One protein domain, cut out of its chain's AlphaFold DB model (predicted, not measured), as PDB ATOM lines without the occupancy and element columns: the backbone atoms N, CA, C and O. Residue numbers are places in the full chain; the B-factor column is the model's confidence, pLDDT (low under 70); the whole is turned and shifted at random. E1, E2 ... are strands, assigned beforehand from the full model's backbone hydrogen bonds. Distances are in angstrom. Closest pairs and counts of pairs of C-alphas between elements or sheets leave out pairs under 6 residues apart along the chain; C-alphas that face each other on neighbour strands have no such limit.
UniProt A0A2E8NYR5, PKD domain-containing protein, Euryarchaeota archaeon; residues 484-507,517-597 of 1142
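AT A GLANCE: This is residues 484 to 507 and 517 to 597 of the 1142 residues of the protein "PKD domain-containing protein" of Euryarchaeota archaeon (UniProt A0A2E8NYR5). The model is a rod-like half-barrel of strands: the curled sheet E2, E7, E6, E4 is built along the long hairpin of E6 and E7, and the short strands E1, E3 and E5 sit across from it, closing its open side only loosely. The printed part has 105 residues with no named helix and seven named strands, E1 to E7 in that order along the chain. The mixed sheet runs E2, E7, E6, E4, and E1 and E3 form an antiparallel pair. The class is all strand, though only 43 residues are in named elements; the whole is only just compact, close to loose, with a radius of gyration of the C-alphas of 15.2 A and spans of 52 by 23 by 21 A.

IN THESE COORDINATES: E1 is residues 484 to 487, beginning at C-alpha 484 (263.601, 136.334, 143.817). E2 is 500 to 502, E3 517 to 519, E4 529 to 533 at 13.2 A, and E5 557 to 560. E6 is 567 to 577, 32.5 A; E7 is 584 to 596, 36.4 A, ending at C-alpha 596 (244.269, 139.053, 137.675).

HOW THE PARTS SIT: The sheet is strongly twisted, with edge strands E2 and E4. E7 and E6 are antiparallel, with N 569 and O 593 2.8 A apart. E4 is antiparallel to E6, N 533 to O 572 at 2.8 A. E2 is parallel to E7, N 501 to O 594 at 2.9 A. E1 and E3 have N 518 and O 484 2.8 A apart. The closest C-alphas of E1 and E7 are those of Ala 485 and Ile 591, 7.3 A. E5 pairs with no named strand; its closest C-alphas to E3 are Ile 557 and Met 517, 5.4 A. E2 and E4 are apart.

THE WHOLE: The farthest C-alphas, Leu 507 and Ile 581, are 54.5 A apart. Residues 508 to 516 are not printed, a gap of 24.6 A between C-alphas 507 and 517. The links E1 to E2 and E4 to E5 are long. No printed residue is under 70 in pLDDT.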
ATOM      1  N   THR A 484     264.182 135.063 144.271       93.44
ATOM      2  CA  THR A 484     263.601 136.334 143.817       93.44
ATOM      3  C   THR A 484     262.842 136.085 142.525       93.44
ATOM      4  O   THR A 484     263.269 135.263 141.720       93.44
ATOM      5  N   ALA A 485     261.710 136.748 142.309       94.38
ATOM      6  CA  ALA A 485     260.944 136.571 141.081       94.38
ATOM      7  C   ALA A 485     260.157 137.832 140.716       94.38
ATOM      8  O   ALA A 485     259.919 138.692 141.566       94.38
ATOM      9  N   SER A 486     259.753 137.937 139.454       95.50
ATOM     10  CA  SER A 486     258.920 139.028 138.946       95.50
ATOM     11  C   SER A 486     258.196 138.619 137.665       95.50
ATOM     12  O   SER A 486     258.646 137.736 136.935       95.50
ATOM     13  N   ALA A 487     257.103 139.304 137.338       95.50
ATOM     14  CA  ALA A 487     256.569 139.344 135.987       95.50
ATOM     15  C   ALA A 487     257.658 139.849 135.026       95.50
ATOM     16  O   ALA A 487     258.407 140.774 135.351       95.50
ATOM     17  N   VAL A 488     257.753 139.249 133.839       95.00
ATOM     18  CA  VAL A 488     258.702 139.681 132.798       95.00
ATOM     19  C   VAL A 488     258.319 141.063 132.265       95.00
ATOM     20  O   VAL A 488     259.187 141.881 131.972       95.00
ATOM     21  N   THR A 489     257.020 141.354 132.193       93.31
ATOM     22  CA  THR A 489     256.495 142.678 131.841       93.31
ATOM     23  C   THR A 489     255.531 143.143 132.925       93.31
ATOM     24  O   THR A 489     254.331 142.870 132.873       93.31
ATOM     25  N   VAL A 490     256.076 143.843 133.919       92.06
ATOM     26  CA  VAL A 490     255.325 144.346 135.077       92.06
ATOM     27  C   VAL A 490     254.233 145.320 134.624       92.06
ATOM     28  O   VAL A 490     254.480 146.224 133.824       92.06
ATOM     29  N   SER A 491     253.013 145.115 135.115       89.31
ATOM     30  CA  SER A 491     251.913 146.065 134.945       89.31
ATOM     31  C   SER A 491     252.118 147.266 135.868       89.31
ATOM     32  O   SER A 491     252.514 147.098 137.017       89.31
ATOM     33  N   THR A 492     251.824 148.479 135.400       83.75
ATOM     34  CA  THR A 492     251.762 149.663 136.277       83.75
ATOM     35  C   THR A 492     250.331 150.034 136.663       83.75
ATOM     36  O   THR A 492     250.091 151.174 137.072       83.75
ATOM     37  N   GLY A 493     249.372 149.119 136.491       86.69
ATOM     38  CA  GLY A 493     248.021 149.306 137.004       86.69
ATOM     39  C   GLY A 493     248.072 149.662 138.493       86.69
ATOM     40  O   GLY A 493     248.858 149.117 139.260       86.69
ATOM     41  N   SER A 494     247.274 150.631 138.922       84.12
ATOM     42  CA  SER A 494     247.247 151.094 140.307       84.12
ATOM     43  C   SER A 494     246.825 149.956 141.236       84.12
ATOM     44  O   SER A 494     245.651 149.591 141.263       84.12
ATOM     45  N   GLY A 495     247.762 149.468 142.046       84.44
ATOM     46  CA  GLY A 495     247.573 148.317 142.934       84.44
ATOM     47  C   GLY A 495     248.331 147.074 142.476       84.44
ATOM     48  O   GLY A 495     248.616 146.223 143.314       84.44
ATOM     49  N   ASP A 496     248.729 147.026 141.203       92.88
ATOM     50  CA  ASP A 496     249.598 145.988 140.667       92.88
ATOM     51  C   ASP A 496     251.040 146.201 141.146       92.88
ATOM     52  O   ASP A 496     251.515 147.323 141.363       92.88
ATOM     53  N   ASN A 497     251.762 145.100 141.299       92.50
ATOM     54  CA  ASN A 497     253.182 145.057 141.599       92.50
ATOM     55  C   ASN A 497     253.883 144.002 140.724       92.50
ATOM     56  O   ASN A 497     253.313 143.455 139.781       92.50
ATOM     57  N   GLN A 498     255.150 143.707 141.020       94.25
ATOM     58  CA  GLN A 498     255.949 142.754 140.243       94.25
ATOM     59  C   GLN A 498     255.418 141.309 140.253       94.25
ATOM     60  O   GLN A 498     255.961 140.477 139.534       94.25
ATOM     61  N   TYR A 499     254.401 140.992 141.053       95.50
ATOM     62  CA  TYR A 499     253.784 139.672 141.133       95.50
ATOM     63  C   TYR A 499     252.388 139.606 140.500       95.50
ATOM     64  O   TYR A 499     251.819 138.518 140.412       95.50
ATOM     65  N   ASP A 500     251.850 140.731 140.035       94.88
ATOM     66  CA  ASP A 500     250.565 140.796 139.345       94.88
ATOM     67  C   ASP A 500     250.743 140.514 137.852       94.88
ATOM     68  O   ASP A 500     251.513 141.176 137.150       94.88
ATOM     69  N   ILE A 501     250.015 139.513 137.365       95.56
ATOM     70  CA  ILE A 501     250.072 139.027 135.986       95.56
ATOM     71  C   ILE A 501     248.667 138.920 135.392       95.56
ATOM     72  O   ILE A 501     247.671 138.861 136.114       95.56
ATOM     73  N   TYR A 502     248.582 138.892 134.064       94.25
ATOM     74  CA  TYR A 502     247.313 138.816 133.342       94.25
ATOM     75  C   TYR A 502     247.386 137.831 132.177       94.25
ATOM     76  O   TYR A 502     248.384 137.781 131.459       94.25
ATOM     77  N   ASP A 503     246.294 137.108 131.934       93.19
ATOM     78  CA  ASP A 503     246.200 136.114 130.860       93.19
ATOM     79  C   ASP A 503     245.885 136.754 129.495       93.19
ATOM     80  O   ASP A 503     244.802 136.581 128.934       93.19
ATOM     81  N   TYR A 504     246.815 137.562 128.976       91.81
ATOM     82  CA  TYR A 504     246.777 138.058 127.599       91.81
ATOM     83  C   TYR A 504     248.158 138.481 127.075       91.81
ATOM     84  O   TYR A 504     249.113 138.691 127.824       91.81
ATOM     85  N   THR A 505     248.253 138.623 125.752       92.38
ATOM     86  CA  THR A 505     249.364 139.318 125.086       92.38
ATOM     87  C   THR A 505     248.939 140.754 124.812       92.38
ATOM     88  O   THR A 505     247.876 140.964 124.230       92.38
ATOM     89  N   ASP A 506     249.713 141.730 125.278       92.81
ATOM     90  CA  ASP A 506     249.359 143.146 125.157       92.81
ATOM     91  C   ASP A 506     249.535 143.695 123.728       92.81
ATOM     92  O   ASP A 506     250.001 143.007 122.818       92.81
ATOM     93  N   LEU A 507     249.163 144.961 123.523       91.75
ATOM     94  CA  LEU A 507     249.241 145.636 122.223       91.75
ATOM     95  C   LEU A 507     250.668 145.812 121.666       91.75
ATOM     96  O   LEU A 507     250.804 146.160 120.490       91.75
ATOM     97  N   MET A 517     262.104 133.783 137.644       94.75
ATOM     98  CA  MET A 517     262.577 133.516 139.001       94.75
ATOM     99  C   MET A 517     264.078 133.241 138.989       94.75
ATOM    100  O   MET A 517     264.575 132.591 138.077       94.75
ATOM    101  N   THR A 518     264.796 133.728 139.998       93.94
ATOM    102  CA  THR A 518     266.204 133.413 140.254       93.94
ATOM    103  C   THR A 518     266.324 132.722 141.606       93.94
ATOM    104  O   THR A 518     265.897 133.270 142.628       93.94
ATOM    105  N   ASN A 519     266.919 131.530 141.601       93.19
ATOM    106  CA  ASN A 519     267.229 130.769 142.801       93.19
ATOM    107  C   ASN A 519     268.401 131.434 143.545       93.19
ATOM    108  O   ASN A 519     269.414 131.792 142.940       93.19
ATOM    109  N   ALA A 520     268.232 131.626 144.850       91.50
ATOM    110  CA  ALA A 520     269.181 132.273 145.747       91.50
ATOM    111  C   ALA A 520     269.368 131.461 147.043       91.50
ATOM    112  O   ALA A 520     269.590 132.027 148.117       91.50
ATOM    113  N   VAL A 521     269.231 130.135 146.970       92.12
ATOM    114  CA  VAL A 521     269.541 129.239 148.092       92.12
ATOM    115  C   VAL A 521     270.974 129.483 148.590       92.12
ATOM    116  O   VAL A 521     271.878 129.728 147.793       92.12
ATOM    117  N   SER A 522     271.181 129.428 149.907       89.31
ATOM    118  CA  SER A 522     272.493 129.581 150.548       89.31
ATOM    119  C   SER A 522     272.653 128.583 151.703       89.31
ATOM    120  O   SER A 522     271.692 128.406 152.451       89.31
ATOM    121  N   PRO A 523     273.835 127.977 151.916       89.50
ATOM    122  CA  PRO A 523     275.029 128.063 151.073       89.50
ATOM    123  C   PRO A 523     274.859 127.361 149.719       89.50
ATOM    124  O   PRO A 523     273.964 126.539 149.532       89.50
ATOM    125  N   ASP A 524     275.752 127.689 148.783       86.62
ATOM    126  CA  ASP A 524     275.923 126.927 147.545       86.62
ATOM    127  C   ASP A 524     276.621 125.598 147.867       86.62
ATOM    128  O   ASP A 524     277.769 125.570 148.319       86.62
ATOM    129  N   VAL A 525     275.895 124.495 147.680       85.88
ATOM    130  CA  VAL A 525     276.372 123.137 147.941       85.88
ATOM    131  C   VAL A 525     276.312 122.351 146.641       85.88
ATOM    132  O   VAL A 525     275.240 122.106 146.083       85.88
ATOM    133  N   THR A 526     277.475 121.891 146.180       82.75
ATOM    134  CA  THR A 526     277.570 121.066 144.974       82.75
ATOM    135  C   THR A 526     276.713 119.804 145.112       82.75
ATOM    136  O   THR A 526     276.885 119.026 146.050       82.75
ATOM    137  N   GLY A 527     275.806 119.576 144.157       82.88
ATOM    138  CA  GLY A 527     274.890 118.431 144.174       82.88
ATOM    139  C   GLY A 527     273.604 118.637 144.983       82.88
ATOM    140  O   GLY A 527     272.851 117.674 145.163       82.88
ATOM    141  N   ALA A 528     273.319 119.862 145.445       89.94
ATOM    142  CA  ALA A 528     272.004 120.223 145.970       89.94
ATOM    143  C   ALA A 528     270.911 119.994 144.912       89.94
ATOM    144  O   ALA A 528     271.103 120.260 143.725       89.94
ATOM    145  N   ASN A 529     269.752 119.487 145.338       92.62
ATOM    146  CA  ASN A 529     268.616 119.245 144.447       92.62
ATOM    147  C   ASN A 529     267.501 120.242 144.736       92.62
ATOM    148  O   ASN A 529     267.016 120.306 145.871       92.62
ATOM    149  N   TYR A 530     267.070 120.966 143.704       94.81
ATOM    150  CA  TYR A 530     265.978 121.926 143.792       94.81
ATOM    151  C   TYR A 530     264.690 121.339 143.226       94.81
ATOM    152  O   TYR A 530     264.688 120.526 142.305       94.81
ATOM    153  N   THR A 531     263.559 121.759 143.774       94.94
ATOM    154  CA  THR A 531     262.235 121.516 143.198       94.94
ATOM    155  C   THR A 531     261.475 122.826 143.198       94.94
ATOM    156  O   THR A 531     261.221 123.389 144.261       94.94
ATOM    157  N   ILE A 532     261.121 123.303 142.011       95.50
ATOM    158  CA  ILE A 532     260.393 124.546 141.781       95.50
ATOM    159  C   ILE A 532     258.979 124.171 141.353       95.50
ATOM    160  O   ILE A 532     258.754 123.633 140.271       95.50
ATOM    161  N   ASN A 533     258.014 124.429 142.226       95.12
ATOM    162  CA  ASN A 533     256.598 124.228 141.964       95.12
ATOM    163  C   ASN A 533     255.921 125.592 141.789       95.12
ATOM    164  O   ASN A 533     255.786 126.353 142.747       95.12
ATOM    165  N   TRP A 534     255.462 125.877 140.571       94.88
ATOM    166  CA  TRP A 534     254.780 127.124 140.205       94.88
ATOM    167  C   TRP A 534     253.327 127.215 140.698       94.88
ATOM    168  O   TRP A 534     252.678 128.244 140.508       94.88
ATOM    169  N   ALA A 535     252.818 126.152 141.331       93.56
ATOM    170  CA  ALA A 535     251.495 126.027 141.945       93.56
ATOM    171  C   ALA A 535     250.288 126.169 141.000       93.56
ATOM    172  O   ALA A 535     249.158 126.312 141.459       93.56
ATOM    173  N   ASP A 536     250.486 126.055 139.689       92.50
ATOM    174  CA  ASP A 536     249.434 126.131 138.663       92.50
ATOM    175  C   ASP A 536     249.004 124.761 138.100       92.50
ATOM    176  O   ASP A 536     248.302 124.686 137.083       92.50
ATOM    177  N   GLY A 537     249.460 123.673 138.729       89.44
ATOM    178  CA  GLY A 537     249.224 122.293 138.302       89.44
ATOM    179  C   GLY A 537     250.069 121.829 137.109       89.44
ATOM    180  O   GLY A 537     249.831 120.733 136.602       89.44
ATOM    181  N   SER A 538     251.023 122.639 136.632       91.00
ATOM    182  CA  SER A 538     252.066 122.178 135.707       91.00
ATOM    183  C   SER A 538     253.072 121.248 136.409       91.00
ATOM    184  O   SER A 538     253.029 121.062 137.626       91.00
ATOM    185  N   SER A 539     253.938 120.587 135.635       93.31
ATOM    186  CA  SER A 539     255.022 119.773 136.201       93.31
ATOM    187  C   SER A 539     256.067 120.667 136.872       93.31
ATOM    188  O   SER A 539     256.409 121.707 136.323       93.31
ATOM    189  N   ASN A 540     256.577 120.247 138.032       94.19
ATOM    190  CA  ASN A 540     257.647 120.964 138.727       94.19
ATOM    191  C   ASN A 540     258.943 120.948 137.902       94.19
ATOM    192  O   ASN A 540     259.277 119.916 137.313       94.19
ATOM    193  N   ASP A 541     259.717 122.030 137.963       95.12
ATOM    194  CA  ASP A 541     261.100 122.038 137.483       95.12
ATOM    195  C   ASP A 541     262.024 121.492 138.578       95.12
ATOM    196  O   ASP A 541     261.923 121.882 139.744       95.12
ATOM    197  N   THR A 542     262.929 120.578 138.227       93.75
ATOM    198  CA  THR A 542     263.816 119.905 139.195       93.75
ATOM    199  C   THR A 542     265.292 119.986 138.793       93.75
ATOM    200  O   THR A 542     265.878 118.963 138.423       93.75
ATOM    201  N   PRO A 543     265.905 121.183 138.786       93.38
ATOM    202  CA  PRO A 543     267.322 121.315 138.481       93.38
ATOM    203  C   PRO A 543     268.193 120.815 139.647       93.38
ATOM    204  O   PRO A 543     267.858 120.989 140.822       93.38
ATOM    205  N   THR A 544     269.333 120.209 139.317       92.19
ATOM    206  CA  THR A 544     270.407 119.880 140.268       92.19
ATOM    207  C   THR A 544     271.496 120.939 140.142       92.19
ATOM    208  O   THR A 544     271.799 121.353 139.024       92.19
ATOM    209  N   GLU A 545     272.077 121.380 141.258       91.94
ATOM    210  CA  GLU A 545     273.095 122.435 141.262       91.94
ATOM    211  C   GLU A 545     274.338 122.026 140.456       91.94
ATOM    212  O   GLU A 545     275.048 121.076 140.806       91.94
ATOM    213  N   ASP A 546     274.572 122.754 139.364       88.62
ATOM    214  CA  ASP A 546     275.679 122.585 138.419       88.62
ATOM    215  C   ASP A 546     276.301 123.930 137.978       88.62
ATOM    216  O   ASP A 546     277.185 123.953 137.117       88.62
ATOM    217  N   GLY A 547     275.832 125.050 138.542       85.44
ATOM    218  CA  GLY A 547     276.264 126.411 138.232       85.44
ATOM    219  C   GLY A 547     275.775 126.993 136.899       85.44
ATOM    220  O   GLY A 547     276.156 128.118 136.573       85.44
ATOM    221  N   SER A 548     274.957 126.290 136.105       88.19
ATOM    222  CA  SER A 548     274.585 126.741 134.747       88.19
ATOM    223  C   SER A 548     273.146 126.462 134.299       88.19
ATOM    224  O   SER A 548     272.637 127.164 133.420       88.19
ATOM    225  N   THR A 549     272.479 125.456 134.859       93.12
ATOM    226  CA  THR A 549     271.115 125.083 134.476       93.12
ATOM    227  C   THR A 549     270.106 126.128 134.975       93.12
ATOM    228  O   THR A 549     270.183 126.604 136.101       93.12
ATOM    229  N   ALA A 550     269.121 126.506 134.152       92.69
ATOM    230  CA  ALA A 550     268.082 127.454 134.570       92.69
ATOM    231  C   ALA A 550     267.344 126.946 135.826       92.69
ATOM    232  O   ALA A 550     266.878 125.808 135.860       92.69
ATOM    233  N   GLY A 551     267.240 127.793 136.853       91.75
ATOM    234  CA  GLY A 551     266.678 127.435 138.156       91.75
ATOM    235  C   GLY A 551     267.709 126.950 139.185       91.75
ATOM    236  O   GLY A 551     267.339 126.776 140.349       91.75
ATOM    237  N   THR A 552     268.983 126.776 138.810       93.25
ATOM    238  CA  THR A 552     270.100 126.680 139.770       93.25
ATOM    239  C   THR A 552     270.504 128.065 140.280       93.25
ATOM    240  O   THR A 552     270.031 129.091 139.771       93.25
ATOM    241  N   ILE A 553     271.342 128.121 141.317       91.56
ATOM    242  CA  ILE A 553     271.770 129.380 141.934       91.56
ATOM    243  C   ILE A 553     272.384 130.303 140.868       91.56
ATOM    244  O   ILE A 553     273.270 129.925 140.106       91.56
ATOM    245  N   GLY A 554     271.880 131.539 140.796       85.38
ATOM    246  CA  GLY A 554     272.367 132.561 139.861       85.38
ATOM    247  C   GLY A 554     271.866 132.450 138.413       85.38
ATOM    248  O   GLY A 554     272.119 133.369 137.632       85.38
ATOM    249  N   ASN A 555     271.110 131.406 138.051       92.62
ATOM    250  CA  ASN A 555     270.567 131.215 136.702       92.62
ATOM    251  C   ASN A 555     269.035 131.313 136.703       92.62
ATOM    252  O   ASN A 555     268.336 130.450 137.235       92.62
ATOM    253  N   ALA A 556     268.498 132.370 136.089       93.25
ATOM    254  CA  ALA A 556     267.058 132.608 136.063       93.25
ATOM    255  C   ALA A 556     266.298 131.571 135.214       93.25
ATOM    256  O   ALA A 556     266.778 131.121 134.173       93.25
ATOM    257  N   ILE A 557     265.079 131.240 135.634       95.19
ATOM    258  CA  ILE A 557     264.131 130.381 134.921       95.19
ATOM    259  C   ILE A 557     262.819 131.134 134.694       95.19
ATOM    260  O   ILE A 557     262.336 131.841 135.579       95.19
ATOM    261  N   THR A 558     262.243 130.999 133.500       95.19
ATOM    262  CA  THR A 558     260.962 131.625 133.147       95.19
ATOM    263  C   THR A 558     259.827 130.617 133.155       95.19
ATOM    264  O   THR A 558     259.999 129.512 132.644       95.19
ATOM    265  N   HIS A 559     258.647 131.036 133.609       95.56
ATOM    266  CA  HIS A 559     257.422 130.235 133.574       95.56
ATOM    267  C   HIS A 559     256.260 131.028 132.990       95.56
ATOM    268  O   HIS A 559     256.154 132.236 133.198       95.56
ATOM    269  N   ASN A 560     255.391 130.355 132.240       95.19
ATOM    270  CA  ASN A 560     254.259 130.980 131.566       95.19
ATOM    271  C   ASN A 560     252.936 130.494 132.165       95.19
ATOM    272  O   ASN A 560     252.552 129.343 131.959       95.19
ATOM    273  N   TYR A 561     252.212 131.394 132.828       94.88
ATOM    274  CA  TYR A 561     250.893 131.121 133.405       94.88
ATOM    275  C   TYR A 561     249.732 131.299 132.405       94.88
ATOM    276  O   TYR A 561     248.574 131.355 132.817       94.88
ATOM    277  N   ALA A 562     249.994 131.411 131.099       91.81
ATOM    278  CA  ALA A 562     248.935 131.581 130.101       91.81
ATOM    279  C   ALA A 562     247.899 130.437 130.138       91.81
ATOM    280  O   ALA A 562     248.243 129.256 130.266       91.81
ATOM    281  N   GLY A 563     246.617 130.783 130.001       89.75
ATOM    282  CA  GLY A 563     245.480 129.861 130.052       89.75
ATOM    283  C   GLY A 563     245.099 129.379 131.457       89.75
ATOM    284  O   GLY A 563     244.286 128.459 131.589       89.75
ATOM    285  N   LYS A 564     245.689 129.951 132.512       93.12
ATOM    286  CA  LYS A 564     245.352 129.650 133.909       93.12
ATOM    287  C   LYS A 564     244.257 130.590 134.416       93.12
ATOM    288  O   LYS A 564     244.146 131.738 134.002       93.12
ATOM    289  N   SER A 565     243.418 130.090 135.322       91.69
ATOM    290  CA  SER A 565     242.338 130.876 135.925       91.69
ATOM    291  C   SER A 565     242.870 132.015 136.799       91.69
ATOM    292  O   SER A 565     243.933 131.893 137.396       91.69
ATOM    293  N   SER A 566     242.089 133.081 136.973       91.75
ATOM    294  CA  SER A 566     242.414 134.124 137.951       91.75
ATOM    295  C   SER A 566     242.534 133.559 139.373       91.75
ATOM    296  O   SER A 566     241.679 132.771 139.789       91.75
ATOM    297  N   GLY A 567     243.547 133.982 140.127       93.75
ATOM    298  CA  GLY A 567     243.823 133.495 141.479       93.75
ATOM    299  C   GLY A 567     245.288 133.642 141.892       93.75
ATOM    300  O   GLY A 567     246.103 134.177 141.145       93.75
ATOM    301  N   ASN A 568     245.609 133.153 143.089       95.69
ATOM    302  CA  ASN A 568     246.954 133.222 143.661       95.69
ATOM    303  C   ASN A 568     247.718 131.915 143.428       95.69
ATOM    304  O   ASN A 568     247.226 130.836 143.762       95.69
ATOM    305  N   TYR A 569     248.943 132.037 142.930       95.62
ATOM    306  CA  TYR A 569     249.867 130.948 142.650       95.62
ATOM    307  C   TYR A 569     251.113 131.101 143.528       95.62
ATOM    308  O   TYR A 569     251.987 131.925 143.263       95.62
ATOM    309  N   ASN A 570     251.167 130.329 144.615       95.31
ATOM    310  CA  ASN A 570     252.262 130.375 145.585       95.31
ATOM    311  C   ASN A 570     253.444 129.543 145.083       95.31
ATOM    312  O   ASN A 570     253.426 128.317 145.200       95.31
ATOM    313  N   LEU A 571     254.467 130.208 144.555       95.00
ATOM    314  CA  LEU A 571     255.716 129.567 144.163       95.00
ATOM    315  C   LEU A 571     256.328 128.856 145.375       95.00
ATOM    316  O   LEU A 571     256.503 129.470 146.425       95.00
ATOM    317  N   ASN A 572     256.692 127.586 145.219       94.69
ATOM    318  CA  ASN A 572     257.420 126.823 146.228       94.69
ATOM    319  C   ASN A 572     258.755 126.341 145.653       94.69
ATOM    320  O   ASN A 572     258.771 125.512 144.741       94.69
ATOM    321  N   LEU A 573     259.857 126.857 146.198       95.38
ATOM    322  CA  LEU A 573     261.210 126.362 145.959       95.38
ATOM    323  C   LEU A 573     261.636 125.501 147.147       95.38
ATOM    324  O   LEU A 573     261.806 126.019 148.242       95.38
ATOM    325  N   THR A 574     261.856 124.210 146.933       93.94
ATOM    326  CA  THR A 574     262.420 123.301 147.942       93.94
ATOM    327  C   THR A 574     263.863 122.956 147.588       93.94
ATOM    328  O   THR A 574     264.148 122.687 146.421       93.94
ATOM    329  N   VAL A 575     264.758 122.916 148.579       94.56
ATOM    330  CA  VAL A 575     266.129 122.404 148.451       94.56
ATOM    331  C   VAL A 575     266.359 121.218 149.384       94.56
ATOM    332  O   VAL A 575     265.891 121.216 150.519       94.56
ATOM    333  N   ASN A 576     267.108 120.219 148.913       92.19
ATOM    334  CA  ASN A 576     267.637 119.130 149.734       92.19
ATOM    335  C   ASN A 576     269.155 119.014 149.521       92.19
ATOM    336  O   ASN A 576     269.593 118.849 148.376       92.19
ATOM    337  N   ALA A 577     269.940 119.091 150.600       92.06
ATOM    338  CA  ALA A 577     271.404 118.991 150.569       92.06
ATOM    339  C   ALA A 577     271.994 118.597 151.941       92.06
ATOM    340  O   ALA A 577     271.306 118.606 152.957       92.06
ATOM    341  N   THR A 578     273.287 118.269 151.977       89.62
ATOM    342  CA  THR A 578     274.053 118.004 153.209       89.62
ATOM    343  C   THR A 578     275.268 118.937 153.217       89.62
ATOM    344  O   THR A 578     276.251 118.610 152.557       89.62
ATOM    345  N   PRO A 579     275.201 120.108 153.884       88.12
ATOM    346  CA  PRO A 579     276.312 121.066 153.917       88.12
ATOM    347  C   PRO A 579     277.597 120.517 154.545       88.12
ATOM    348  O   PRO A 579     278.680 120.829 154.061       88.12
ATOM    349  N   ASP A 580     277.475 119.704 155.601       90.31
ATOM    350  CA  ASP A 580     278.606 119.039 156.260       90.31
ATOM    351  C   ASP A 580     278.249 117.606 156.693       90.31
ATOM    352  O   ASP A 580     278.474 116.658 155.935       90.31
ATOM    353  N   ILE A 581     277.632 117.427 157.869       87.50
ATOM    354  CA  ILE A 581     277.334 116.098 158.430       87.50
ATOM    355  C   ILE A 581     275.837 115.802 158.506       87.50
ATOM    356  O   ILE A 581     275.437 114.643 158.343       87.50
ATOM    357  N   THR A 582     274.991 116.815 158.708       88.44
ATOM    358  CA  THR A 582     273.538 116.627 158.811       88.44
ATOM    359  C   THR A 582     272.860 116.861 157.464       88.44
ATOM    360  O   THR A 582     273.086 117.870 156.799       88.44
ATOM    361  N   ALA A 583     272.008 115.923 157.037       89.69
ATOM    362  CA  ALA A 583     271.145 116.115 155.872       89.69
ATOM    363  C   ALA A 583     270.028 117.111 156.199       89.69
ATOM    364  O   ALA A 583     269.325 116.953 157.196       89.69
ATOM    365  N   GLN A 584     269.869 118.117 155.345       91.88
ATOM    366  CA  GLN A 584     268.990 119.257 155.559       91.88
ATOM    367  C   GLN A 584     268.044 119.434 154.367       91.88
ATOM    368  O   GLN A 584     268.389 119.171 153.209       91.88
ATOM    369  N   SER A 585     266.833 119.889 154.662       91.38
ATOM    370  CA  SER A 585     265.836 120.261 153.665       91.38
ATOM    371  C   SER A 585     265.190 121.567 154.084       91.38
ATOM    372  O   SER A 585     264.773 121.678 155.236       91.38
ATOM    373  N   ASP A 586     265.040 122.495 153.149       92.75
ATOM    374  CA  ASP A 586     264.337 123.750 153.395       92.75
ATOM    375  C   ASP A 586     263.441 124.116 152.209       92.75
ATOM    376  O   ASP A 586     263.638 123.644 151.083       92.75
ATOM    377  N   SER A 587     262.420 124.933 152.457       92.31
ATOM    378  CA  SER A 587     261.464 125.363 151.442       92.31
ATOM    379  C   SER A 587     261.110 126.838 151.572       92.31
ATOM    380  O   SER A 587     260.826 127.333 152.657       92.31
ATOM    381  N   TYR A 588     261.038 127.519 150.435       93.19
ATOM    382  CA  TYR A 588     260.674 128.919 150.325       93.19
ATOM    383  C   TYR A 588     259.350 129.071 149.579       93.19
ATOM    384  O   TYR A 588     259.253 128.752 148.394       93.19
ATOM    385  N   THR A 589     258.340 129.602 150.272       90.75
ATOM    386  CA  THR A 589     257.009 129.910 149.716       90.75
ATOM    387  C   THR A 589     256.675 131.400 149.784       90.75
ATOM    388  O   THR A 589     255.512 131.778 149.910       90.75
ATOM    389  N   GLY A 590     257.696 132.264 149.793       88.38
ATOM    390  CA  GLY A 590     257.531 133.702 150.030       88.38
ATOM    391  C   GLY A 590     257.038 134.511 148.826       88.38
ATOM    392  O   GLY A 590     256.848 135.717 148.959       88.38
ATOM    393  N   ILE A 591     256.839 133.878 147.666       94.56
ATOM    394  CA  ILE A 591     256.426 134.542 146.425       94.56
ATOM    395  C   ILE A 591     255.068 134.000 145.987       94.56
ATOM    396  O   ILE A 591     254.894 132.798 145.786       94.56
ATOM    397  N   THR A 592     254.121 134.910 145.779       95.56
ATOM    398  CA  THR A 592     252.783 134.608 145.271       95.56
ATOM    399  C   THR A 592     252.548 135.419 144.013       95.56
ATOM    400  O   THR A 592     252.450 136.638 144.102       95.56
ATOM    401  N   PHE A 593     252.417 134.759 142.864       96.50
ATOM    402  CA  PHE A 593     251.953 135.414 141.644       96.50
ATOM    403  C   PHE A 593     250.430 135.492 141.644       96.50
ATOM    404  O   PHE A 593     249.752 134.480 141.833       96.50
ATOM    405  N   GLN A 594     249.885 136.684 141.432       95.88
ATOM    406  CA  GLN A 594     248.451 136.918 141.352       95.88
ATOM    407  C   GLN A 594     248.037 137.030 139.884       95.88
ATOM    408  O   GLN A 594     248.365 137.998 139.201       95.88
ATOM    409  N   MET A 595     247.296 136.036 139.392       95.06
ATOM    410  CA  MET A 595     246.645 136.101 138.086       95.06
ATOM    411  C   MET A 595     245.365 136.923 138.202       95.06
ATOM    412  O   MET A 595     244.351 136.454 138.731       95.06
ATOM    413  N   ASN A 596     245.404 138.147 137.694       93.69
ATOM    414  CA  ASN A 596     244.269 139.053 137.675       93.69
ATOM    415  C   ASN A 596     243.354 138.767 136.480       93.69
ATOM    416  O   ASN A 596     243.787 138.383 135.392       93.69
ATOM    417  N   SER A 597     242.050 138.974 136.670       91.12
ATOM    418  CA  SER A 597     241.103 138.956 135.556       91.12
ATOM    419  C   SER A 597     241.367 140.137 134.626       91.12
ATOM    420  O   SER A 597     241.515 141.263 135.101       91.12
TER     421      SER A 597